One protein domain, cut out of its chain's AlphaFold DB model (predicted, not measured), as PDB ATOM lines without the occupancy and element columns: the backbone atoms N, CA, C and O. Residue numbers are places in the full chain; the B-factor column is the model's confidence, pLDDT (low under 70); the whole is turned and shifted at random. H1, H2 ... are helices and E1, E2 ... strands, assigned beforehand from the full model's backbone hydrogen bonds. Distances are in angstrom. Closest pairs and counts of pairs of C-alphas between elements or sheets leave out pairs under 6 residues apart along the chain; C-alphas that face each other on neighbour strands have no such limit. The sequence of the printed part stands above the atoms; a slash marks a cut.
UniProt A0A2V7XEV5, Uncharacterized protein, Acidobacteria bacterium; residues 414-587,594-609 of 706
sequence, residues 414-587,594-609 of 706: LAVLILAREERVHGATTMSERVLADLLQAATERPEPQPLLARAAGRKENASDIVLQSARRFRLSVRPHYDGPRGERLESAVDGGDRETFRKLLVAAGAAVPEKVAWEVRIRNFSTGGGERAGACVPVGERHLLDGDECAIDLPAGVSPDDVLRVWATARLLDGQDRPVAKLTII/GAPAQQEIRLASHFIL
ATOM      1  N   LEU A 414     206.465 211.193 174.304       64.88
ATOM      2  CA  LEU A 414     207.479 210.829 175.298       64.88
ATOM      3  C   LEU A 414     206.933 211.012 176.718       64.88
ATOM      4  O   LEU A 414     206.611 212.133 177.124       64.88
ATOM      5  N   ALA A 415     206.889 209.926 177.485       63.53
ATOM      6  CA  ALA A 415     206.608 209.922 178.918       63.53
ATOM      7  C   ALA A 415     207.769 209.292 179.708       63.53
ATOM      8  O   ALA A 415     208.642 208.633 179.154       63.53
ATOM      9  N   VAL A 416     207.804 209.529 181.017       70.25
ATOM     10  CA  VAL A 416     208.795 208.935 181.924       70.25
ATOM     11  C   VAL A 416     208.061 207.951 182.814       70.25
ATOM     12  O   VAL A 416     207.039 208.327 183.386       70.25
ATOM     13  N   LEU A 417     208.586 206.731 182.922       70.38
ATOM     14  CA  LEU A 417     208.127 205.731 183.876       70.38
ATOM     15  C   LEU A 417     209.241 205.430 184.885       70.38
ATOM     16  O   LEU A 417     210.329 205.002 184.504       70.38
ATOM     17  N   ILE A 418     208.970 205.641 186.167       72.19
ATOM     18  CA  ILE A 418     209.814 205.248 187.287       72.19
ATOM     19  C   ILE A 418     209.286 203.925 187.829       72.19
ATOM     20  O   ILE A 418     208.125 203.821 188.220       72.19
ATOM     21  N   LEU A 419     210.166 202.938 187.909       72.88
ATOM     22  CA  LEU A 419     209.949 201.697 188.638       72.88
ATOM     23  C   LEU A 419     210.726 201.780 189.951       72.88
ATOM     24  O   LEU A 419     211.879 202.213 189.960       72.88
ATOM     25  N   ALA A 420     210.107 201.364 191.050       76.06
ATOM     26  CA  ALA A 420     210.731 201.320 192.366       76.06
ATOM     27  C   ALA A 420     210.736 199.887 192.895       76.06
ATOM     28  O   ALA A 420     209.778 199.143 192.705       76.06
ATOM     29  N   ARG A 421     211.820 199.513 193.569       79.75
ATOM     30  CA  ARG A 421     211.995 198.216 194.217       79.75
ATOM     31  C   ARG A 421     212.628 198.408 195.585       79.75
ATOM     32  O   ARG A 421     213.640 199.091 195.710       79.75
ATOM     33  N   GLU A 422     212.094 197.768 196.612       81.62
ATOM     34  CA  GLU A 422     212.703 197.770 197.938       81.62
ATOM     35  C   GLU A 422     213.936 196.859 197.972       81.62
ATOM     36  O   GLU A 422     213.912 195.701 197.550       81.62
ATOM     37  N   GLU A 423     215.026 197.366 198.539       75.88
ATOM     38  CA  GLU A 423     216.237 196.612 198.834       75.88
ATOM     39  C   GLU A 423     216.519 196.681 200.346       75.88
ATOM     40  O   GLU A 423     216.240 197.677 201.012       75.88
ATOM     41  N   ARG A 424     217.092 195.611 200.916       71.31
ATOM     42  CA  ARG A 424     217.423 195.515 202.356       71.31
ATOM     43  C   ARG A 424     216.223 195.799 203.273       71.31
ATOM     44  O   ARG A 424     216.160 196.813 203.968       71.31
ATOM     45  N   VAL A 425     215.284 194.859 203.284       75.69
ATOM     46  CA  VAL A 425     214.123 194.875 204.179       75.69
ATOM     47  C   VAL A 425     214.514 194.296 205.543       75.69
ATOM     48  O   VAL A 425     215.084 193.205 205.602       75.69
ATOM     49  N   HIS A 426     214.219 194.994 206.642       75.56
ATOM     50  CA  HIS A 426     214.345 194.415 207.986       75.56
ATOM     51  C   HIS A 426     213.070 193.665 208.389       75.56
ATOM     52  O   HIS A 426     211.955 194.111 208.118       75.56
ATOM     53  N   GLY A 427     213.248 192.515 209.047       55.72
ATOM     54  CA  GLY A 427     212.156 191.649 209.478       55.72
ATOM     55  C   GLY A 427     211.551 192.024 210.836       55.72
ATOM     56  O   GLY A 427     212.258 192.039 211.838       55.72
ATOM     57  N   ALA A 428     210.230 192.232 210.812       54.41
ATOM     58  CA  ALA A 428     209.209 191.951 211.827       54.41
ATOM     59  C   ALA A 428     209.412 192.475 213.261       54.41
ATOM     60  O   ALA A 428     209.898 191.765 214.140       54.41
ATOM     61  N   THR A 429     208.854 193.654 213.542       55.47
ATOM     62  CA  THR A 429     208.241 193.928 214.852       55.47
ATOM     63  C   THR A 429     206.725 193.735 214.747       55.47
ATOM     64  O   THR A 429     206.131 193.918 213.681       55.47
ATOM     65  N   THR A 430     206.081 193.324 215.843       58.81
ATOM     66  CA  THR A 430     204.619 193.417 215.966       58.81
ATOM     67  C   THR A 430     204.219 194.874 215.788       58.81
ATOM     68  O   THR A 430     204.778 195.742 216.462       58.81
ATOM     69  N   MET A 431     203.274 195.139 214.887       62.38
ATOM     70  CA  MET A 431     202.807 196.492 214.586       62.38
ATOM     71  C   MET A 431     202.370 197.207 215.873       62.38
ATOM     72  O   MET A 431     201.464 196.741 216.564       62.38
ATOM     73  N   SER A 432     203.007 198.336 216.198       64.31
ATOM     74  CA  SER A 432     202.540 199.209 217.275       64.31
ATOM     75  C   SER A 432     201.483 200.179 216.740       64.31
ATOM     76  O   SER A 432     201.530 200.590 215.579       64.31
ATOM     77  N   GLU A 433     200.527 200.574 217.587       64.19
ATOM     78  CA  GLU A 433     199.484 201.550 217.225       64.19
ATOM     79  C   GLU A 433     200.071 202.861 216.696       64.19
ATOM     80  O   GLU A 433     199.527 203.466 215.773       64.19
ATOM     81  N   ARG A 434     201.213 203.273 217.256       68.94
ATOM     82  CA  ARG A 434     201.945 204.467 216.839       68.94
ATOM     83  C   ARG A 434     202.394 204.373 215.382       68.94
ATOM     84  O   ARG A 434     202.168 205.306 214.624       68.94
ATOM     85  N   VAL A 435     202.960 203.240 214.973       69.56
ATOM     86  CA  VAL A 435     203.465 203.066 213.604       69.56
ATOM     87  C   VAL A 435     202.326 203.013 212.585       69.56
ATOM     88  O   VAL A 435     202.441 203.584 211.504       69.56
ATOM     89  N   LEU A 436     201.194 202.396 212.933       71.00
ATOM     90  CA  LEU A 436     200.002 202.432 212.083       71.00
ATOM     91  C   LEU A 436     199.438 203.857 211.946       71.00
ATOM     92  O   LEU A 436     199.051 204.262 210.851       71.00
ATOM     93  N   ALA A 437     199.405 204.629 213.036       68.81
ATOM     94  CA  ALA A 437     198.978 206.026 212.995       68.81
ATOM     95  C   ALA A 437     199.908 206.880 212.116       68.81
ATOM     96  O   ALA A 437     199.422 207.665 211.300       68.81
ATOM     97  N   ASP A 438     201.220 206.678 212.222       73.62
ATOM     98  CA  ASP A 438     202.220 207.376 211.410       73.62
ATOM     99  C   ASP A 438     202.143 206.961 209.926       73.62
ATOM    100  O   ASP A 438     202.264 207.808 209.040       73.62
ATOM    101  N   LEU A 439     201.859 205.684 209.631       72.06
ATOM    102  CA  LEU A 439     201.572 205.184 208.278       72.06
ATOM    103  C   LEU A 439     200.331 205.841 207.674       72.06
ATOM    104  O   LEU A 439     200.365 206.271 206.526       72.06
ATOM    105  N   LEU A 440     199.244 205.961 208.435       70.56
ATOM    106  CA  LEU A 440     198.015 206.617 207.974       70.56
ATOM    107  C   LEU A 440     198.203 208.135 207.817       70.56
ATOM    108  O   LEU A 440     197.640 208.747 206.907       70.56
ATOM    109  N   GLN A 441     199.036 208.751 208.655       73.81
ATOM    110  CA  GLN A 441     199.427 210.150 208.501       73.81
ATOM    111  C   GLN A 441     200.270 210.358 207.234       73.81
ATOM    112  O   GLN A 441     200.011 211.289 206.470       73.81
ATOM    113  N   ALA A 442     201.234 209.472 206.968       71.75
ATOM    114  CA  ALA A 442     201.997 209.463 205.721       71.75
ATOM    115  C   ALA A 442     201.084 209.208 204.507       71.75
ATOM    116  O   ALA A 442     201.252 209.868 203.483       71.75
ATOM    117  N   ALA A 443     200.089 208.334 204.688       69.94
ATOM    118  CA  ALA A 443     198.866 208.112 203.914       69.94
ATOM    119  C   ALA A 443     198.258 209.377 203.309       69.94
ATOM    120  O   ALA A 443     198.103 209.552 202.102       69.94
ATOM    121  N   THR A 444     197.890 210.254 204.234       69.75
ATOM    122  CA  THR A 444     196.890 211.302 204.034       69.75
ATOM    123  C   THR A 444     197.471 212.704 204.009       69.75
ATOM    124  O   THR A 444     196.758 213.646 203.684       69.75
ATOM    125  N   GLU A 445     198.735 212.866 204.409       70.19
ATOM    126  CA  GLU A 445     199.415 214.159 204.581       70.19
ATOM    127  C   GLU A 445     198.721 215.108 205.579       70.19
ATOM    128  O   GLU A 445     199.134 216.259 205.731       70.19
ATOM    129  N   ARG A 446     197.703 214.635 206.314       64.12
ATOM    130  CA  ARG A 446     196.934 215.419 207.287       64.12
ATOM    131  C   ARG A 446     197.389 215.096 208.717       64.12
ATOM    132  O   ARG A 446     197.478 213.921 209.062       64.12
ATOM    133  N   PRO A 447     197.637 216.101 209.580       57.09
ATOM    134  CA  PRO A 447     198.030 215.870 210.974       57.09
ATOM    135  C   PRO A 447     196.943 215.222 211.850       57.09
ATOM    136  O   PRO A 447     197.270 214.591 212.849       57.09
ATOM    137  N   GLU A 448     195.660 215.374 211.503       56.72
ATOM    138  CA  GLU A 448     194.547 215.170 212.449       56.72
ATOM    139  C   GLU A 448     193.678 213.896 212.355       56.72
ATOM    140  O   GLU A 448     192.779 213.774 213.185       56.72
ATOM    141  N   PRO A 449     193.888 212.880 211.495       51.09
ATOM    142  CA  PRO A 449     193.020 211.701 211.571       51.09
ATOM    143  C   PRO A 449     193.380 210.780 212.772       51.09
ATOM    144  O   PRO A 449     192.687 209.810 213.074       51.09
ATOM    145  N   GLN A 450     194.445 211.091 213.519       49.69
ATOM    146  CA  GLN A 450     195.125 210.206 214.476       49.69
ATOM    147  C   GLN A 450     194.322 209.712 215.704       49.69
ATOM    148  O   GLN A 450     194.421 208.522 216.014       49.69
ATOM    149  N   PRO A 451     193.521 210.520 216.433       50.06
ATOM    150  CA  PRO A 451     192.991 210.091 217.739       50.06
ATOM    151  C   PRO A 451     191.906 209.009 217.661       50.06
ATOM    152  O   PRO A 451     191.684 208.273 218.624       50.06
ATOM    153  N   LEU A 452     191.199 208.932 216.536       45.34
ATOM    154  CA  LEU A 452     190.085 208.008 216.329       45.34
ATOM    155  C   LEU A 452     190.528 206.751 215.564       45.34
ATOM    156  O   LEU A 452     190.099 205.654 215.922       45.34
ATOM    157  N   LEU A 453     191.466 206.885 214.615       45.44
ATOM    158  CA  LEU A 453     192.117 205.752 213.945       45.44
ATOM    159  C   LEU A 453     192.946 204.913 214.940       45.44
ATOM    160  O   LEU A 453     192.848 203.686 214.939       45.44
ATOM    161  N   ALA A 454     193.684 205.557 215.856       47.03
ATOM    162  CA  ALA A 454     194.424 204.870 216.921       47.03
ATOM    163  C   ALA A 454     193.488 204.125 217.896       47.03
ATOM    164  O   ALA A 454     193.763 202.991 218.282       47.03
ATOM    165  N   ARG A 455     192.316 204.698 218.224       51.12
ATOM    166  CA  ARG A 455     191.286 204.013 219.036       51.12
ATOM    167  C   ARG A 455     190.658 202.812 218.329       51.12
ATOM    168  O   ARG A 455     190.253 201.874 219.010       51.12
ATOM    169  N   ALA A 456     190.529 202.849 217.004       47.22
ATOM    170  CA  ALA A 456     190.015 201.732 216.213       47.22
ATOM    171  C   ALA A 456     191.044 200.592 216.103       47.22
ATOM    172  O   ALA A 456     190.677 199.418 216.165       47.22
ATOM    173  N   ALA A 457     192.331 200.942 215.997       48.50
ATOM    174  CA  ALA A 457     193.443 199.997 216.030       48.50
ATOM    175  C   ALA A 457     193.579 199.298 217.397       48.50
ATOM    176  O   ALA A 457     193.794 198.089 217.441       48.50
ATOM    177  N   GLY A 458     193.344 200.016 218.501       49.62
ATOM    178  CA  GLY A 458     193.456 199.473 219.862       49.62
ATOM    179  C   GLY A 458     192.338 198.539 220.333       49.62
ATOM    180  O   GLY A 458     192.363 198.076 221.470       49.62
ATOM    181  N   ARG A 459     191.337 198.233 219.492       53.22
ATOM    182  CA  ARG A 459     190.190 197.380 219.866       53.22
ATOM    183  C   ARG A 459     190.332 195.887 219.535       53.22
ATOM    184  O   ARG A 459     189.358 195.163 219.745       53.22
ATOM    185  N   LYS A 460     191.471 195.379 219.034       50.28
ATOM    186  CA  LYS A 460     191.617 193.930 218.752       50.28
ATOM    187  C   LYS A 460     192.976 193.316 219.108       50.28
ATOM    188  O   LYS A 460     194.032 193.871 218.851       50.28
ATOM    189  N   GLU A 461     192.881 192.099 219.643       48.84
ATOM    190  CA  GLU A 461     193.849 191.402 220.502       48.84
ATOM    191  C   GLU A 461     194.883 190.493 219.802       48.84
ATOM    192  O   GLU A 461     195.517 189.706 220.488       48.84
ATOM    193  N   ASN A 462     195.125 190.564 218.487       54.78
ATOM    194  CA  ASN A 462     196.135 189.688 217.853       54.78
ATOM    195  C   ASN A 462     197.077 190.439 216.900       54.78
ATOM    196  O   ASN A 462     197.058 190.244 215.686       54.78
ATOM    197  N   ALA A 463     197.963 191.260 217.472       53.72
ATOM    198  CA  ALA A 463     199.076 191.913 216.767       53.72
ATOM    199  C   ALA A 463     200.073 190.924 216.111       53.72
ATOM    200  O   ALA A 463     200.955 191.345 215.371       53.72
ATOM    201  N   SER A 464     199.932 189.614 216.353       60.25
ATOM    202  CA  SER A 464     200.737 188.547 215.743       60.25
ATOM    203  C   SER A 464     200.413 188.267 214.270       60.25
ATOM    204  O   SER A 464     201.169 187.568 213.603       60.25
ATOM    205  N   ASP A 465     199.280 188.761 213.768       62.00
ATOM    206  CA  ASP A 465     198.819 188.519 212.395       62.00
ATOM    207  C   ASP A 465     199.387 189.516 211.376       62.00
ATOM    208  O   ASP A 465     199.358 189.264 210.168       62.00
ATOM    209  N   ILE A 466     199.915 190.640 211.863       62.22
ATOM    210  CA  ILE A 466     200.432 191.734 211.050       62.22
ATOM    211  C   ILE A 466     201.934 191.830 211.267       62.22
ATOM    212  O   ILE A 466     202.400 192.141 212.364       62.22
ATOM    213  N   VAL A 467     202.688 191.596 210.200       69.19
ATOM    214  CA  VAL A 467     204.128 191.803 210.171       69.19
ATOM    215  C   VAL A 467     204.390 193.137 209.501       69.19
ATOM    216  O   VAL A 467     204.097 193.324 208.323       69.19
ATOM    217  N   LEU A 468     204.969 194.072 210.243       71.12
ATOM    218  CA  LEU A 468     205.478 195.285 209.632       71.12
ATOM    219  C   LEU A 468     206.850 194.995 209.021       71.12
ATOM    220  O   LEU A 468     207.735 194.441 209.680       71.12
ATOM    221  N   GLN A 469     207.025 195.378 207.763       79.38
ATOM    222  CA  GLN A 469     208.320 195.354 207.100       79.38
ATOM    223  C   GLN A 469     208.769 196.780 206.813       79.38
ATOM    224  O   GLN A 469     207.956 197.641 206.472       79.38
ATOM    225  N   SER A 470     210.069 197.023 206.985       81.50
ATOM    226  CA  SER A 470     210.680 198.315 206.694       81.50
ATOM    227  C   SER A 470     211.765 198.179 205.635       81.50
ATOM    228  O   SER A 470     212.716 197.408 205.794       81.50
ATOM    229  N   ALA A 471     211.628 198.924 204.542       83.94
ATOM    230  CA  ALA A 471     212.680 199.091 203.554       83.94
ATOM    231  C   ALA A 471     213.712 200.082 204.095       83.94
ATOM    232  O   ALA A 471     213.355 201.166 204.554       83.94
ATOM    233  N   ARG A 472     215.001 199.734 204.033       86.50
ATOM    234  CA  ARG A 472     216.096 200.683 204.319       86.50
ATOM    235  C   ARG A 472     216.678 201.316 203.075       86.50
ATOM    236  O   ARG A 472     217.372 202.325 203.178       86.50
ATOM    237  N   ARG A 473     216.395 200.723 201.923       89.56
ATOM    238  CA  ARG A 473     216.905 201.157 200.641       89.56
ATOM    239  C   ARG A 473     215.836 200.954 199.579       89.56
ATOM    240  O   ARG A 473     215.123 199.956 199.594       89.56
ATOM    241  N   PHE A 474     215.748 201.889 198.648       88.00
ATOM    242  CA  PHE A 474     214.940 201.747 197.441       88.00
ATOM    243  C   PHE A 474     215.866 201.779 196.243       88.00
ATOM    244  O   PHE A 474     216.708 202.666 196.163       88.00
ATOM    245  N   ARG A 475     215.716 200.845 195.313       90.19
ATOM    246  CA  ARG A 475     216.303 200.928 193.983       90.19
ATOM    247  C   ARG A 475     215.244 201.431 193.022       90.19
ATOM    248  O   ARG A 475     214.170 200.849 192.925       90.19
ATOM    249  N   LEU A 476     215.549 202.521 192.342       87.25
ATOM    250  CA  LEU A 476     214.712 203.129 191.329       87.25
ATOM    251  C   LEU A 476     215.332 202.894 189.958       87.25
ATOM    252  O   LEU A 476     216.555 202.928 189.822       87.25
ATOM    253  N   SER A 477     214.492 202.699 188.951       84.81
ATOM    254  CA  SER A 477     214.901 202.686 187.550       84.81
ATOM    255  C   SER A 477     213.947 203.529 186.718       84.81
ATOM    256  O   SER A 477     212.735 203.447 186.903       84.81
ATOM    257  N   VAL A 478     214.476 204.303 185.779       82.75
ATOM    258  CA  VAL A 478     213.709 205.125 184.845       82.75
ATOM    259  C   VAL A 478     213.740 204.512 183.464       82.75
ATOM    260  O   VAL A 478     214.797 204.186 182.926       82.75
ATOM    261  N   ARG A 479     212.557 204.414 182.864       77.12
ATOM    262  CA  ARG A 479     212.373 204.005 181.479       77.12
ATOM    263  C   ARG A 479     211.690 205.141 180.714       77.12
ATOM    264  O   ARG A 479     210.611 205.584 181.117       77.12
ATOM    265  N   PRO A 480     212.305 205.659 179.638       70.00
ATOM    266  CA  PRO A 480     211.610 206.562 178.740       70.00
ATOM    267  C   PRO A 480     210.575 205.755 177.936       70.00
ATOM    268  O   PRO A 480     210.898 204.730 177.340       70.00
ATOM    269  N   HIS A 481     209.327 206.210 177.953       68.81
ATOM    270  CA  HIS A 481     208.173 205.569 177.329       68.81
ATOM    271  C   HIS A 481     207.788 206.326 176.055       68.81
ATOM    272  O   HIS A 481     207.679 207.554 176.094       68.81
ATOM    273  N   TYR A 482     207.591 205.606 174.947       65.88
ATOM    274  CA  TYR A 482     207.250 206.184 173.645       65.88
ATOM    275  C   TYR A 482     205.998 205.530 173.076       65.88
ATOM    276  O   TYR A 482     206.034 204.351 172.714       65.88
ATOM    277  N   ASP A 483     204.930 206.312 172.944       55.56
ATOM    278  CA  ASP A 483     203.729 205.879 172.229       55.56
ATOM    279  C   ASP A 483     203.846 206.268 170.759       55.56
ATOM    280  O   ASP A 483     204.055 207.447 170.440       55.56
ATOM    281  N   GLY A 484     203.721 205.279 169.871       47.84
ATOM    282  CA  GLY A 484     203.613 205.502 168.436       47.84
ATOM    283  C   GLY A 484     202.262 206.118 168.036       47.84
ATOM    284  O   GLY A 484     201.299 206.096 168.807       47.84
ATOM    285  N   PRO A 485     202.140 206.627 166.799       39.41
ATOM    286  CA  PRO A 485     200.944 207.326 166.315       39.41
ATOM    287  C   PRO A 485     199.675 206.456 166.242       39.41
ATOM    288  O   PRO A 485     198.579 206.998 166.108       39.41
ATOM    289  N   ARG A 486     199.799 205.125 166.349       38.62
ATOM    290  CA  ARG A 486     198.680 204.163 166.386       38.62
ATOM    291  C   ARG A 486     198.505 203.468 167.743       38.62
ATOM    292  O   ARG A 486     197.881 202.418 167.797       38.62
ATOM    293  N   GLY A 487     199.099 204.002 168.814       41.19
ATOM    294  CA  GLY A 487     199.098 203.350 170.135       41.19
ATOM    295  C   GLY A 487     200.045 202.146 170.234       41.19
ATOM    296  O   GLY A 487     200.080 201.453 171.246       41.19
ATOM    297  N   GLU A 488     200.841 201.901 169.192       46.69
ATOM    298  CA  GLU A 488     201.873 200.872 169.190       46.69
ATOM    299  C   GLU A 488     203.009 201.251 170.151       46.69
ATOM    300  O   GLU A 488     203.617 202.322 170.055       46.69
ATOM    301  N   ARG A 489     203.257 200.369 171.125       50.03
ATOM    302  CA  ARG A 489     204.271 200.554 172.166       50.03
ATOM    303  C   ARG A 489     205.645 200.184 171.622       50.03
ATOM    304  O   ARG A 489     205.885 199.025 171.286       50.03
ATOM    305  N   LEU A 490     206.587 201.130 171.625       51.62
ATOM    306  CA  LEU A 490     207.989 200.867 171.258       51.62
ATOM    307  C   LEU A 490     208.804 200.201 172.385       51.62
ATOM    308  O   LEU A 490     210.026 200.107 172.286       51.62
ATOM    309  N   GLU A 491     208.154 199.716 173.451       52.16
ATOM    310  CA  GLU A 491     208.797 199.089 174.619       52.16
ATOM    311  C   GLU A 491     209.746 197.937 174.227       52.16
ATOM    312  O   GLU A 491     210.799 197.778 174.838       52.16
ATOM    313  N   SER A 492     209.460 197.194 173.147       47.56
ATOM    314  CA  SER A 492     210.338 196.117 172.650       47.56
ATOM    315  C   SER A 492     211.714 196.604 172.180       47.56
ATOM    316  O   SER A 492     212.696 195.876 172.322       47.56
ATOM    317  N   ALA A 493     211.807 197.828 171.651       48.81
ATOM    318  CA  ALA A 493     213.075 198.438 171.258       48.81
ATOM    319  C   ALA A 493     213.868 198.970 172.464       48.81
ATOM    320  O   ALA A 493     215.073 199.182 172.351       48.81
ATOM    321  N   VAL A 494     213.202 199.183 173.604       53.22
ATOM    322  CA  VAL A 494     213.790 199.739 174.830       53.22
ATOM    323  C   VAL A 494     214.240 198.627 175.783       53.22
ATOM    324  O   VAL A 494     215.340 198.708 176.312       53.22
ATOM    325  N   ASP A 495     213.451 197.563 175.958       50.81
ATOM    326  CA  ASP A 495     213.723 196.513 176.959       50.81
ATOM    327  C   ASP A 495     214.777 195.473 176.518       50.81
ATOM    328  O   ASP A 495     215.298 194.730 177.350       50.81
ATOM    329  N   GLY A 496     215.136 195.432 175.230       53.47
ATOM    330  CA  GLY A 496     216.185 194.546 174.699       53.47
ATOM    331  C   GLY A 496     217.138 195.194 173.693       53.47
ATOM    332  O   GLY A 496     218.069 194.539 173.224       53.47
ATOM    333  N   GLY A 497     216.910 196.461 173.340       57.66
ATOM    334  CA  GLY A 497     217.773 197.204 172.431       57.66
ATOM    335  C   GLY A 497     218.970 197.799 173.164       57.66
ATOM    336  O   GLY A 497     218.848 198.324 174.269       57.66
ATOM    337  N   ASP A 498     220.140 197.754 172.534       72.12
ATOM    338  CA  ASP A 498     221.265 198.548 173.005       72.12
ATOM    339  C   ASP A 498     220.980 200.052 172.809       72.12
ATOM    340  O   ASP A 498     220.191 200.479 171.954       72.12
ATOM    341  N   ARG A 499     221.663 200.881 173.602       75.75
ATOM    342  CA  ARG A 499     221.546 202.345 173.571       75.75
ATOM    343  C   ARG A 499     221.699 202.946 172.168       75.75
ATOM    344  O   ARG A 499     221.078 203.968 171.879       75.75
ATOM    345  N   GLU A 500     222.541 202.367 171.317       79.38
ATOM    346  CA  GLU A 500     222.818 202.898 169.984       79.38
ATOM    347  C   GLU A 500     221.639 202.649 169.037       79.38
ATOM    348  O   GLU A 500     221.259 203.535 168.271       79.38
ATOM    349  N   THR A 501     221.002 201.483 169.138       68.69
ATOM    350  CA  THR A 501     219.759 201.163 168.423       68.69
ATOM    351  C   THR A 501     218.635 202.121 168.821       68.69
ATOM    352  O   THR A 501     217.989 202.722 167.959       68.69
ATOM    353  N   PHE A 502     218.462 202.349 170.121       70.56
ATOM    354  CA  PHE A 502     217.470 203.287 170.640       70.56
ATOM    355  C   PHE A 502     217.742 204.739 170.201       70.56
ATOM    356  O   PHE A 502     216.845 205.432 169.718       70.56
ATOM    357  N   ARG A 503     219.003 205.186 170.265       80.44
ATOM    358  CA  ARG A 503     219.429 206.503 169.763       80.44
ATOM    359  C   ARG A 503     219.098 206.673 168.281       80.44
ATOM    360  O   ARG A 503     218.553 207.706 167.903       80.44
ATOM    361  N   LYS A 504     219.408 205.677 167.446       74.31
ATOM    362  CA  LYS A 504     219.133 205.716 166.001       74.31
ATOM    363  C   LYS A 504     217.645 205.853 165.701       74.31
ATOM    364  O   LYS A 504     217.296 206.646 164.834       74.31
ATOM    365  N   LEU A 505     216.787 205.138 166.433       66.31
ATOM    366  CA  LEU A 505     215.331 205.232 166.283       66.31
ATOM    367  C   LEU A 505     214.817 206.644 166.585       66.31
ATOM    368  O   LEU A 505     214.066 207.210 165.795       66.31
ATOM    369  N   LEU A 506     215.266 207.243 167.688       71.50
ATOM    370  CA  LEU A 506     214.845 208.592 168.070       71.50
ATOM    371  C   LEU A 506     215.374 209.671 167.122       71.50
ATOM    372  O   LEU A 506     214.633 210.584 166.763       71.50
ATOM    373  N   VAL A 507     216.625 209.539 166.668       78.31
ATOM    374  CA  VAL A 507     217.208 210.431 165.653       78.31
ATOM    375  C   VAL A 507     216.442 210.324 164.336       78.31
ATOM    376  O   VAL A 507     216.125 211.350 163.741       78.31
ATOM    377  N   ALA A 508     216.105 209.107 163.898       63.78
ATOM    378  CA  ALA A 508     215.318 208.880 162.687       63.78
ATOM    379  C   ALA A 508     213.909 209.487 162.782       63.78
ATOM    380  O   ALA A 508     213.367 209.932 161.776       63.78
ATOM    381  N   ALA A 509     213.345 209.554 163.990       59.06
ATOM    382  CA  ALA A 509     212.059 210.186 164.266       59.06
ATOM    383  C   ALA A 509     212.130 211.712 164.492       59.06
ATOM    384  O   ALA A 509     211.111 212.326 164.801       59.06
ATOM    385  N   GLY A 510     213.315 212.334 164.407       69.19
ATOM    386  CA  GLY A 510     213.498 213.758 164.712       69.19
ATOM    387  C   GLY A 510     213.226 214.128 166.179       69.19
ATOM    388  O   GLY A 510     213.030 215.301 166.496       69.19
ATOM    389  N   ALA A 511     213.195 213.143 167.081       70.00
ATOM    390  CA  ALA A 511     212.919 213.342 168.497       70.00
ATOM    391  C   ALA A 511     214.195 213.708 169.272       70.00
ATOM    392  O   ALA A 511     215.304 213.283 168.939       70.00
ATOM    393  N   ALA A 512     214.041 214.477 170.354       75.75
ATOM    394  CA  ALA A 512     215.137 214.722 171.284       75.75
ATOM    395  C   ALA A 512     215.552 213.403 171.954       75.75
ATOM    396  O   ALA A 512     214.721 212.704 172.530       75.75
ATOM    397  N   VAL A 513     216.843 213.075 171.885       82.75
ATOM    398  CA  VAL A 513     217.397 211.858 172.487       82.75
ATOM    399  C   VAL A 513     217.737 212.144 173.952       82.75
ATOM    400  O   VAL A 513     218.670 212.917 174.199       82.75
ATOM    401  N   PRO A 514     217.033 211.552 174.934       87.19
ATOM    402  CA  PRO A 514     217.474 211.630 176.317       87.19
ATOM    403  C   PRO A 514     218.799 210.877 176.455       87.19
ATOM    404  O   PRO A 514     218.963 209.777 175.931       87.19
ATOM    405  N   GLU A 515     219.756 211.471 177.160       89.50
ATOM    406  CA  GLU A 515     221.051 210.844 177.432       89.50
ATOM    407  C   GLU A 515     221.261 210.549 178.912       89.50
ATOM    408  O   GLU A 515     222.040 209.648 179.237       89.50
ATOM    409  N   LYS A 516     220.589 211.296 179.799       91.94
ATOM    410  CA  LYS A 516     220.760 211.195 181.249       91.94
ATOM    411  C   LYS A 516     219.440 211.362 181.995       91.94
ATOM    412  O   LYS A 516     218.481 211.930 181.468       91.94
ATOM    413  N   VAL A 517     219.427 210.917 183.243       91.75
ATOM    414  CA  VAL A 517     218.337 211.143 184.193       91.75
ATOM    415  C   VAL A 517     218.854 211.974 185.361       91.75
ATOM    416  O   VAL A 517     219.843 211.624 186.001       91.75
ATOM    417  N   ALA A 518     218.171 213.078 185.652       94.75
ATOM    418  CA  ALA A 518     218.363 213.830 186.881       94.75
ATOM    419  C   ALA A 518     217.313 213.421 187.911       94.75
ATOM    420  O   ALA A 518     216.116 213.419 187.618       94.75
ATOM    421  N   TRP A 519     217.778 213.119 189.120       94.00
ATOM    422  CA  TRP A 519     216.938 212.713 190.236       94.00
ATOM    423  C   TRP A 519     216.882 213.791 191.309       94.00
ATOM    424  O   TRP A 519     217.912 214.295 191.757       94.00
ATOM    425  N   GLU A 520     215.675 214.094 191.767       95.94
ATOM    426  CA  GLU A 520     215.424 214.888 192.965       95.94
ATOM    427  C   GLU A 520     214.744 213.998 194.004       95.94
ATOM    428  O   GLU A 520     213.717 213.385 193.716       95.94
ATOM    429  N   VAL A 521     215.323 213.902 195.204       94.12
ATOM    430  CA  VAL A 521     214.783 213.072 196.286       94.12
ATOM    431  C   VAL A 521     214.493 213.927 197.507       94.12
ATOM    432  O   VAL A 521     215.363 214.650 197.998       94.12
ATOM    433  N   ARG A 522     213.283 213.795 198.045       95.12
ATOM    434  CA  ARG A 522     212.850 214.436 199.290       95.12
ATOM    435  C   ARG A 522     212.396 213.361 200.267       95.12
ATOM    436  O   ARG A 522     211.787 212.376 199.864       95.12
ATOM    437  N   ILE A 523     212.706 213.526 201.549       92.44
ATOM    438  CA  ILE A 523     212.379 212.567 202.608       92.44
ATOM    439  C   ILE A 523     211.751 213.316 203.780       92.44
ATOM    440  O   ILE A 523     212.304 214.306 204.257       92.44
ATOM    441  N   ARG A 524     210.621 212.825 204.290       91.62
ATOM    442  CA  ARG A 524     209.953 213.361 205.485       91.62
ATOM    443  C   ARG A 524     209.749 212.258 206.511       91.62
ATOM    444  O   ARG A 524     209.277 211.180 206.163       91.62
ATOM    445  N   ASN A 525     210.083 212.544 207.768       90.25
ATOM    446  CA  ASN A 525     209.834 211.649 208.896       90.25
ATOM    447  C   ASN A 525     208.527 212.063 209.588       90.25
ATOM    448  O   ASN A 525     208.467 213.124 210.213       90.25
ATOM    449  N   PHE A 526     207.493 211.231 209.466       82.44
ATOM    450  CA  PHE A 526     206.183 211.494 210.063       82.44
ATOM    451  C   PHE A 526     206.166 211.203 211.568       82.44
ATOM    452  O   PHE A 526     205.601 211.986 212.325       82.44
ATOM    453  N   SER A 527     206.908 210.190 212.022       82.12
ATOM    454  CA  SER A 527     206.990 209.780 213.435       82.12
ATOM    455  C   SER A 527     207.585 210.822 214.386       82.12
ATOM    456  O   SER A 527     207.345 210.781 215.597       82.12
ATOM    457  N   THR A 528     208.367 211.760 213.851       84.94
ATOM    458  CA  THR A 528     208.983 212.871 214.601       84.94
ATOM    459  C   THR A 528     208.379 214.234 214.264       84.94
ATOM    460  O   THR A 528     208.782 215.236 214.853       84.94
ATOM    461  N   GLY A 529     207.443 214.302 213.309       81.50
ATOM    462  CA  GLY A 529     206.907 215.565 212.793       81.50
ATOM    463  C   GLY A 529     207.955 216.453 212.107       81.50
ATOM    464  O   GLY A 529     207.748 217.657 211.970       81.50
ATOM    465  N   GLY A 530     209.093 215.883 211.700       81.56
ATOM    466  CA  GLY A 530     210.177 216.621 211.061       81.56
ATOM    467  C   GLY A 530     209.767 217.217 209.711       81.56
ATOM    468  O   GLY A 530     208.940 216.660 208.985       81.56
ATOM    469  N   GLY A 531     210.374 218.355 209.358       87.94
ATOM    470  CA  GLY A 531     210.263 218.928 208.014       87.94
ATOM    471  C   GLY A 531     210.891 218.032 206.938       87.94
ATOM    472  O   GLY A 531     211.637 217.098 207.246       87.94
ATOM    473  N   GLU A 532     210.595 218.330 205.672       91.75
ATOM    474  CA  GLU A 532     211.231 217.664 204.531       91.75
ATOM    475  C   GLU A 532     212.746 217.905 204.528       91.75
ATOM    476  O   GLU A 532     213.231 219.000 204.819       91.75
ATOM    477  N   ARG A 533     213.504 216.862 204.198       94.25
ATOM    478  CA  ARG A 533     214.958 216.899 204.027       94.25
ATOM    479  C   ARG A 533     215.314 216.350 202.653       94.25
ATOM    480  O   ARG A 533     214.636 215.458 202.151       94.25
ATOM    481  N   ALA A 534     216.390 216.856 202.062       94.06
ATOM    482  CA  ALA A 534     216.915 216.301 200.820       94.06
ATOM    483  C   ALA A 534     217.435 214.871 201.053       94.06
ATOM    484  O   ALA A 534     218.162 214.618 202.017       94.06
ATOM    485  N   GLY A 535     217.042 213.946 200.180       92.50
ATOM    486  CA  GLY A 535     217.619 212.607 200.082       92.50
ATOM    487  C   GLY A 535     218.720 212.556 199.024       92.50
ATOM    488  O   GLY A 535     218.868 213.473 198.218       92.50
ATOM    489  N   ALA A 536     219.486 211.466 199.016       93.25
ATOM    490  CA  ALA A 536     220.478 211.198 197.982       93.25
ATOM    491  C   ALA A 536     220.045 209.990 197.149       93.25
ATOM    492  O   ALA A 536     219.624 208.971 197.691       93.25
ATOM    493  N   CYS A 537     220.173 210.117 195.834       92.19
ATOM    494  CA  CYS A 537     219.997 209.044 194.867       92.19
ATOM    495  C   CYS A 537     221.391 208.721 194.325       92.19
ATOM    496  O   CYS A 537     221.996 209.510 193.600       92.19
ATOM    497  N   VAL A 538     221.949 207.606 194.789       93.81
ATOM    498  CA  VAL A 538     223.287 207.137 194.427       93.81
ATOM    499  C   VAL A 538     223.138 206.247 193.198       93.81
ATOM    500  O   VAL A 538     222.414 205.260 193.292       93.81
ATOM    501  N   PRO A 539     223.773 206.544 192.056       90.31
ATOM    502  CA  PRO A 539     223.691 205.683 190.879       90.31
ATOM    503  C   PRO A 539     224.081 204.236 191.209       90.31
ATOM    504  O   PRO A 539     225.066 204.003 191.915       90.31
ATOM    505  N   VAL A 540     223.308 203.263 190.726       86.19
ATOM    506  CA  VAL A 540     223.579 201.827 190.922       86.19
ATOM    507  C   VAL A 540     223.348 201.060 189.632       86.19
ATOM    508  O   VAL A 540     222.533 201.473 188.825       86.19
ATOM    509  N   GLY A 541     224.027 199.924 189.468       76.81
ATOM    510  CA  GLY A 541     223.904 199.091 188.270       76.81
ATOM    511  C   GLY A 541     224.897 199.459 187.165       76.81
ATOM    512  O   GLY A 541     225.644 200.434 187.265       76.81
ATOM    513  N   GLU A 542     224.946 198.620 186.133       68.81
ATOM    514  CA  GLU A 542     225.634 198.947 184.885       68.81
ATOM    515  C   GLU A 542     224.727 199.841 184.034       68.81
ATOM    516  O   GLU A 542     223.503 199.771 184.116       68.81
ATOM    517  N   ARG A 543     225.331 200.715 183.226       65.81
ATOM    518  CA  ARG A 543     224.602 201.663 182.379       65.81
ATOM    519  C   ARG A 543     223.739 200.898 181.371       65.81
ATOM    520  O   ARG A 543     224.294 200.283 180.462       65.81
ATOM    521  N   HIS A 544     222.415 200.970 181.506       69.62
ATOM    522  CA  HIS A 544     221.496 200.264 180.613       69.62
ATOM    523  C   HIS A 544     221.153 201.106 179.377       69.62
ATOM    524  O   HIS A 544     221.649 200.831 178.285       69.62
ATOM    525  N   LEU A 545     220.353 202.162 179.538       74.88
ATOM    526  CA  LEU A 545     219.878 203.006 178.434       74.88
ATOM    527  C   LEU A 545     220.338 204.456 178.571       74.88
ATOM    528  O   LEU A 545     220.861 205.028 177.609       74.88
ATOM    529  N   LEU A 546     220.180 205.047 179.756       85.19
ATOM    530  CA  LEU A 546     220.538 206.441 180.034       85.19
ATOM    531  C   LEU A 546     221.624 206.503 181.108       85.19
ATOM    532  O   LEU A 546     221.848 205.563 181.859       85.19
ATOM    533  N   ASP A 547     222.344 207.615 181.184       88.50
ATOM    534  CA  ASP A 547     223.215 207.868 182.329       88.50
ATOM    535  C   ASP A 547     222.385 208.114 183.594       88.50
ATOM    536  O   ASP A 547     221.538 209.012 183.601       88.50
ATOM    537  N   GLY A 548     222.622 207.332 184.648       87.88
ATOM    538  CA  GLY A 548     221.870 207.438 185.900       87.88
ATOM    539  C   GLY A 548     220.399 207.025 185.795       87.88
ATOM    540  O   GLY A 548     219.598 207.461 186.622       87.88
ATOM    541  N   ASP A 549     220.024 206.211 184.799       88.31
ATOM    542  CA  ASP A 549     218.676 205.629 184.715       88.31
ATOM    543  C   ASP A 549     218.328 204.771 185.927       88.31
ATOM    544  O   ASP A 549     217.156 204.681 186.279       88.31
ATOM    545  N   GLU A 550     219.322 204.204 186.600       90.75
ATOM    546  CA  GLU A 550     219.153 203.493 187.857       90.75
ATOM    547  C   GLU A 550     219.834 204.202 189.028       90.75
ATOM    548  O   GLU A 550     220.977 204.663 188.946       90.75
ATOM    549  N   CYS A 551     219.146 204.245 190.170       92.81
ATOM    550  CA  CYS A 551     219.750 204.714 191.407       92.81
ATOM    551  C   CYS A 551     219.201 204.026 192.650       92.81
ATOM    552  O   CYS A 551     218.113 203.462 192.649       92.81
ATOM    553  N   ALA A 552     219.970 204.072 193.732       93.00
ATOM    554  CA  ALA A 552     219.556 203.642 195.049       93.00
ATOM    555  C   ALA A 552     219.410 204.836 195.992       93.00
ATOM    556  O   ALA A 552     220.274 205.711 196.058       93.00
ATOM    557  N   ILE A 553     218.332 204.828 196.761       92.19
ATOM    558  CA  ILE A 553     218.068 205.758 197.850       92.19
ATOM    559  C   ILE A 553     218.256 204.982 199.145       92.19
ATOM    560  O   ILE A 553     217.417 204.153 199.494       92.19
ATOM    561  N   ASP A 554     219.350 205.246 199.855       91.31
ATOM    562  CA  ASP A 554     219.534 204.767 201.223       91.31
ATOM    563  C   ASP A 554     218.831 205.734 202.187       91.31
ATOM    564  O   ASP A 554     219.050 206.949 202.156       91.31
ATOM    565  N   LEU A 555     217.958 205.204 203.044       88.81
ATOM    566  CA  LEU A 555     217.289 206.015 204.058       88.81
ATOM    567  C   LEU A 555     218.298 206.491 205.122       88.81
ATOM    568  O   LEU A 555     219.269 205.782 205.400       88.81
ATOM    569  N   PRO A 556     218.089 207.672 205.743       86.19
ATOM    570  CA  PRO A 556     219.068 208.267 206.650       86.19
ATOM    571  C   PRO A 556     219.512 207.323 207.778       86.19
ATOM    572  O   PRO A 556     218.698 206.648 208.411       86.19
ATOM    573  N   ALA A 557     220.816 207.312 208.068       73.50
ATOM    574  CA  ALA A 557     221.361 206.575 209.203       73.50
ATOM    575  C   ALA A 557     220.819 207.144 210.531       73.50
ATOM    576  O   ALA A 557     220.717 208.358 210.697       73.50
ATOM    577  N   GLY A 558     220.473 206.265 211.480       71.12
ATOM    578  CA  GLY A 558     219.913 206.647 212.788       71.12
ATOM    579  C   GLY A 558     218.382 206.698 212.858       71.12
ATOM    580  O   GLY A 558     217.840 207.009 213.913       71.12
ATOM    581  N   VAL A 559     217.687 206.366 211.770       75.38
ATOM    582  CA  VAL A 559     216.225 206.224 211.726       75.38
ATOM    583  C   VAL A 559     215.824 204.917 212.419       75.38
ATOM    584  O   VAL A 559     216.244 203.831 211.995       75.38
ATOM    585  N   SER A 560     215.015 205.003 213.475       78.44
ATOM    586  CA  SER A 560     214.481 203.831 214.178       78.44
ATOM    587  C   SER A 560     213.676 202.951 213.209       78.44
ATOM    588  O   SER A 560     213.070 203.479 212.281       78.44
ATOM    589  N   PRO A 561     213.632 201.614 213.368       71.75
ATOM    590  CA  PRO A 561     212.645 200.781 212.674       71.75
ATOM    591  C   PRO A 561     211.190 201.204 212.923       71.75
ATOM    592  O   PRO A 561     210.319 200.755 212.200       71.75
ATOM    593  N   ASP A 562     210.933 202.044 213.928       76.06
ATOM    594  CA  ASP A 562     209.604 202.593 214.216       76.06
ATOM    595  C   ASP A 562     209.327 203.929 213.504       76.06
ATOM    596  O   ASP A 562     208.224 204.462 213.605       76.06
ATOM    597  N   ASP A 563     210.316 204.506 212.812       82.12
ATOM    598  CA  ASP A 563     210.167 205.796 212.138       82.12
ATOM    599  C   ASP A 563     209.581 205.623 210.732       82.12
ATOM    600  O   ASP A 563     210.261 205.182 209.799       82.12
ATOM    601  N   VAL A 564     208.344 206.066 210.530       84.38
ATOM    602  CA  VAL A 564     207.704 206.072 209.216       84.38
ATOM    603  C   VAL A 564     208.195 207.264 208.398       84.38
ATOM    604  O   VAL A 564     207.838 208.424 208.619       84.38
ATOM    605  N   LEU A 565     209.033 206.955 207.414       86.06
ATOM    606  CA  LEU A 565     209.496 207.885 206.393       86.06
ATOM    607  C   LEU A 565     208.665 207.787 205.117       86.06
ATOM    608  O   LEU A 565     208.378 206.680 204.648       86.06
ATOM    609  N   ARG A 566     208.400 208.946 204.514       88.00
ATOM    610  CA  ARG A 566     207.931 209.084 203.133       88.00
ATOM    611  C   ARG A 566     209.043 209.643 202.262       88.00
ATOM    612  O   ARG A 566     209.748 210.559 202.686       88.00
ATOM    613  N   VAL A 567     209.183 209.091 201.065       87.50
ATOM    614  CA  VAL A 567     210.183 209.469 200.070       87.50
ATOM    615  C   VAL A 567     209.457 209.935 198.813       87.50
ATOM    616  O   VAL A 567     208.614 209.212 198.289       87.50
ATOM    617  N   TRP A 568     209.784 211.123 198.322       90.88
ATOM    618  CA  TRP A 568     209.407 211.584 196.988       90.88
ATOM    619  C   TRP A 568     210.636 211.476 196.105       90.88
ATOM    620  O   TRP A 568     211.699 211.968 196.490       90.88
ATOM    621  N   ALA A 569     210.499 210.841 194.948       89.44
ATOM    622  CA  ALA A 569     211.558 210.781 193.953       89.44
ATOM    623  C   ALA A 569     211.023 211.290 192.619       89.44
ATOM    624  O   ALA A 569     210.068 210.736 192.074       89.44
ATOM    625  N   THR A 570     211.636 212.350 192.101       91.19
ATOM    626  CA  THR A 570     211.319 212.920 190.795       91.19
ATOM    627  C   THR A 570     212.445 212.607 189.826       91.19
ATOM    628  O   THR A 570     213.588 212.998 190.063       91.19
ATOM    629  N   ALA A 571     212.125 211.930 188.728       90.12
ATOM    630  CA  ALA A 571     213.049 211.719 187.624       90.12
ATOM    631  C   ALA A 571     212.757 212.713 186.506       90.12
ATOM    632  O   ALA A 571     211.602 212.876 186.110       90.12
ATOM    633  N   ARG A 572     213.802 213.337 185.963       91.44
ATOM    634  CA  ARG A 572     213.732 214.241 184.812       91.44
ATOM    635  C   ARG A 572     214.704 213.787 183.734       91.44
ATOM    636  O   ARG A 572     215.884 213.592 184.016       91.44
ATOM    637  N   LEU A 573     214.226 213.657 182.500       90.00
ATOM    638  CA  LEU A 573     215.085 213.319 181.365       90.00
ATOM    639  C   LEU A 573     215.887 214.541 180.910       90.00
ATOM    640  O   LEU A 573     215.322 215.624 180.733       90.00
ATOM    641  N   LEU A 574     217.187 214.355 180.692       91.12
ATOM    642  CA  LEU A 574     218.107 215.373 180.190       91.12
ATOM    643  C   LEU A 574     218.736 214.944 178.858       91.12
ATOM    644  O   LEU A 574     218.990 213.757 178.633       91.12
ATOM    645  N   ASP A 575     219.010 215.915 177.987       89.38
ATOM    646  CA  ASP A 575     219.788 215.717 176.762       89.38
ATOM    647  C   ASP A 575     221.308 215.669 177.044       89.38
ATOM    648  O   ASP A 575     221.764 215.812 178.182       89.38
ATOM    649  N   GLY A 576     222.125 215.477 176.001       86.88
ATOM    650  CA  GLY A 576     223.592 215.460 176.122       86.88
ATOM    651  C   GLY A 576     224.230 216.787 176.568       86.88
ATOM    652  O   GLY A 576     225.431 216.828 176.825       86.88
ATOM    653  N   GLN A 577     223.448 217.867 176.667       89.94
ATOM    654  CA  GLN A 577     223.860 219.191 177.148       89.94
ATOM    655  C   GLN A 577     223.278 219.509 178.539       89.94
ATOM    656  O   GLN A 577     223.289 220.668 178.952       89.94
ATOM    657  N   ASP A 578     222.761 218.500 179.251       90.50
ATOM    658  CA  ASP A 578     222.120 218.617 180.568       90.50
ATOM    659  C   ASP A 578     220.875 219.526 180.585       90.50
ATOM    660  O   ASP A 578     220.469 220.045 181.629       90.50
ATOM    661  N   ARG A 579     220.220 219.709 179.432       90.44
ATOM    662  CA  ARG A 579     218.964 220.460 179.336       90.44
ATOM    663  C   ARG A 579     217.776 219.508 179.472       90.44
ATOM    664  O   ARG A 579     217.820 218.412 178.909       90.44
ATOM    665  N   PRO A 580     216.695 219.902 180.169       87.62
ATOM    666  CA  PRO A 580     215.492 219.085 180.248       87.62
ATOM    667  C   PRO A 580     214.923 218.770 178.868       87.62
ATOM    668  O   PRO A 580     214.666 219.675 178.073       87.62
ATOM    669  N   VAL A 581     214.676 217.490 178.610       83.50
ATOM    670  CA  VAL A 581     213.924 217.062 177.432       83.50
ATOM    671  C   VAL A 581     212.464 217.432 177.667       83.50
ATOM    672  O   VAL A 581     211.879 217.059 178.685       83.50
ATOM    673  N   ALA A 582     211.871 218.206 176.762       76.06
ATOM    674  CA  ALA A 582     210.460 218.558 176.860       76.06
ATOM    675  C   ALA A 582     209.590 217.297 176.734       76.06
ATOM    676  O   ALA A 582     209.897 216.396 175.951       76.06
ATOM    677  N   LYS A 583     208.481 217.244 177.478       67.00
ATOM    678  CA  LYS A 583     207.427 216.254 177.259       67.00
ATOM    679  C   LYS A 583     206.921 216.442 175.828       67.00
ATOM    680  O   LYS A 583     206.344 217.478 175.501       67.00
ATOM    681  N   LEU A 584     207.217 215.476 174.964       58.88
ATOM    682  CA  LEU A 584     206.914 215.571 173.543       58.88
ATOM    683  C   LEU A 584     205.438 215.220 173.314       58.88
ATOM    684  O   LEU A 584     205.017 214.100 173.596       58.88
ATOM    685  N   THR A 585     204.680 216.166 172.760       46.19
ATOM    686  CA  THR A 585     203.362 215.934 172.152       46.19
ATOM    687  C   THR A 585     203.399 216.574 170.765       46.19
ATOM    688  O   THR A 585     203.035 217.735 170.611       46.19
ATOM    689  N   ILE A 586     203.921 215.888 169.747       40.84
ATOM    690  CA  ILE A 586     204.040 216.489 168.406       40.84
ATOM    691  C   ILE A 586     202.727 216.340 167.633       40.84
ATOM    692  O   ILE A 586     202.568 215.371 166.912       40.84
ATOM    693  N   ILE A 587     201.812 217.305 167.678       35.88
ATOM    694  CA  ILE A 587     200.892 217.509 166.544       35.88
ATOM    695  C   ILE A 587     201.012 218.963 166.097       35.88
ATOM    696  O   ILE A 587     200.483 219.858 166.747       35.88
ATOM    697  N   GLY A 594     206.946 222.938 176.138       62.69
ATOM    698  CA  GLY A 594     206.337 221.843 176.886       62.69
ATOM    699  C   GLY A 594     207.019 221.667 178.244       62.69
ATOM    700  O   GLY A 594     208.230 221.855 178.368       62.69
ATOM    701  N   ALA A 595     206.240 221.304 179.267       74.56
ATOM    702  CA  ALA A 595     206.775 220.932 180.576       74.56
ATOM    703  C   ALA A 595     207.863 219.848 180.416       74.56
ATOM    704  O   ALA A 595     207.756 219.024 179.505       74.56
ATOM    705  N   PRO A 596     208.906 219.821 181.263       80.81
ATOM    706  CA  PRO A 596     209.938 218.793 181.177       80.81
ATOM    707  C   PRO A 596     209.318 217.394 181.291       80.81
ATOM    708  O   PRO A 596     208.375 217.188 182.058       80.81
ATOM    709  N   ALA A 597     209.853 216.432 180.540       79.88
ATOM    710  CA  ALA A 597     209.522 215.024 180.689       79.88
ATOM    711  C   ALA A 597     210.005 214.568 182.074       79.88
ATOM    712  O   ALA A 597     211.196 214.324 182.290       79.88
ATOM    713  N   GLN A 598     209.075 214.532 183.028       85.88
ATOM    714  CA  GLN A 598     209.336 214.159 184.410       85.88
ATOM    715  C   GLN A 598     208.180 213.356 185.004       85.88
ATOM    716  O   GLN A 598     207.023 213.545 184.622       85.88
ATOM    717  N   GLN A 599     208.502 212.507 185.973       81.06
ATOM    718  CA  GLN A 599     207.534 211.810 186.816       81.06
ATOM    719  C   GLN A 599     207.987 211.917 188.270       81.06
ATOM    720  O   GLN A 599     209.182 211.880 188.548       81.06
ATOM    721  N   GLU A 600     207.038 212.063 189.191       85.12
ATOM    722  CA  GLU A 600     207.271 211.913 190.626       85.12
ATOM    723  C   GLU A 600     206.593 210.628 191.100       85.12
ATOM    724  O   GLU A 600     205.431 210.388 190.771       85.12
ATOM    725  N   ILE A 601     207.306 209.827 191.888       76.25
ATOM    726  CA  ILE A 601     206.738 208.712 192.648       76.25
ATOM    727  C   ILE A 601     206.834 208.987 194.147       76.25
ATOM    728  O   ILE A 601     207.704 209.735 194.607       76.25
ATOM    729  N   ARG A 602     205.940 208.360 194.914       81.19
ATOM    730  CA  ARG A 602     205.882 208.482 196.370       81.19
ATOM    731  C   ARG A 602     206.050 207.098 196.982       81.19
ATOM    732  O   ARG A 602     205.297 206.191 196.671       81.19
ATOM    733  N   LEU A 603     207.034 206.943 197.855       78.19
ATOM    734  CA  LEU A 603     207.363 205.673 198.496       78.19
ATOM    735  C   LEU A 603     207.265 205.814 200.008       78.19
ATOM    736  O   LEU A 603     207.517 206.887 200.566       78.19
ATOM    737  N   ALA A 604     206.949 204.717 200.686       77.69
ATOM    738  CA  ALA A 604     207.035 204.633 202.135       77.69
ATOM    739  C   ALA A 604     208.094 203.638 202.549       77.69
ATOM    740  O   ALA A 604     208.177 202.537 202.020       77.69
ATOM    741  N   SER A 605     208.835 204.005 203.586       80.94
ATOM    742  CA  SER A 605     209.759 203.107 204.283       80.94
ATOM    743  C   SER A 605     209.100 201.862 204.876       80.94
ATOM    744  O   SER A 605     209.831 200.957 205.252       80.94
ATOM    745  N   HIS A 606     207.770 201.805 204.979       79.50
ATOM    746  CA  HIS A 606     207.041 200.776 205.710       79.50
ATOM    747  C   HIS A 606     205.868 200.221 204.909       79.50
ATOM    748  O   HIS A 606     205.164 200.969 204.233       79.50
ATOM    749  N   PHE A 607     205.645 198.916 205.036       77.75
ATOM    750  CA  PHE A 607     204.546 198.200 204.396       77.75
ATOM    751  C   PHE A 607     204.024 197.087 205.304       77.75
ATOM    752  O   PHE A 607     204.749 196.528 206.137       77.75
ATOM    753  N   ILE A 608     202.730 196.805 205.167       74.44
ATOM    754  CA  ILE A 608     202.013 195.838 206.000       74.44
ATOM    755  C   ILE A 608     202.066 194.492 205.284       74.44
ATOM    756  O   ILE A 608     201.498 194.358 204.208       74.44
ATOM    757  N   LEU A 609     202.724 193.498 205.875       72.88
ATOM    758  CA  LEU A 609     202.729 192.121 205.393       72.88
ATOM    759  C   LEU A 609     201.812 191.274 206.279       72.88
ATOM    760  O   LEU A 609     201.926 191.272 207.508       72.88
TER     761      LEU A 609
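This is residues 414 to 587 and 594 to 609 of the 706 residues of an uncharacterized protein of Acidobacteria bacterium (UniProt A0A2V7XEV5). This is a long, narrow sandwich of two twisted sheets face to face, E1, E2, E4 and E7 in one and E3, E5 and E6 in the other, with the small helices H1 and H2 at one end and H3 and H4 at the other. E6 runs on into E7 and so passes from one sheet to the other. The 190 printed residues hold four named helices and seven named strands in the order E1 H1 H2 E2 H3 H4 E3 E4 E5 E6 E7; the class is mixed, helices and strands. The first sheet is branched at E2, the second runs E3 E5 E6, and both are antiparallel. The whole is loose, with a radius of gyration of the C-alphas of 20.1 A, and elongated, spanning 63 by 33 by 30 A.

E1, residues 414 to 430, begins at C-alpha 414 (207.479, 210.829, 175.298), is 44.3 A long and bends by 72 degrees at residue 427. H1 is residues 433 to 444, 16.6 A, and H2 residues 450 to 457. E2, residues 466 to 483, is 41.4 A long and bends by 78 degrees at residue 472. H3 is residues 491 to 495 and H4 residues 499 to 508. E3, residues 516 to 525, is 29.7 A long, E4 is residues 550 to 554, and E5, residues 565 to 574, is 28.6 A long. E6 is residues 598 to 604, 20.3 A, and E7, residues 606 to 609, ends at C-alpha 609 (202.729, 192.121, 205.393).

E1 lies on one side of E2, with N 417 and O 479 2.9 A apart. On the other side are E4, with N 476 and O 551 2.7 A apart, and E7, with N 467 and O 609 2.8 A apart. In the second sheet E5 is the inner strand, antiparallel to its neighbours E3 and E6; across E3 and E5, N 520 and O 570 are within hydrogen-bond range at 2.9 A, and across E5 and E6, N 567 and O 603 are within it at 2.8 A. The strands of the two sheets stand at 17 degrees; the closest C-alphas of E1 and E6 are those of Val 416 and Gln 598, 5.8 A apart. H1 only grazes both sheets and touches H2 at a steep tilt of 57 degrees, opposite ways, closest at the C-alphas of Ala 437 and Gln 450, 5.9 A. H3 only grazes the branched sheet; H3 and H4 only just touch, with 3 pairs of C-alphas within 8 A, and only at the corner, closest at Ala 493 and Phe 502, 6.6 A between C-alphas. H2 and H4 are on neither sheet. Every O i to N i+4 pair is within hydrogen-bond range in H1, H3 and H4, and 3 of 4 in H2.

The C-alphas farthest apart, of Glu 461 and Ala 508, are 64.1 A apart. Residues 588 to 593 are not printed, and C-alphas 587 and 594 are 12.5 A apart across this cut, in the link from E5 to E6. The link E3 to E4 is long, 24 residues. Mean pLDDT of the printed part is 73.5; 67 residues are under 70, among them 446 to 467 and 481 to 497.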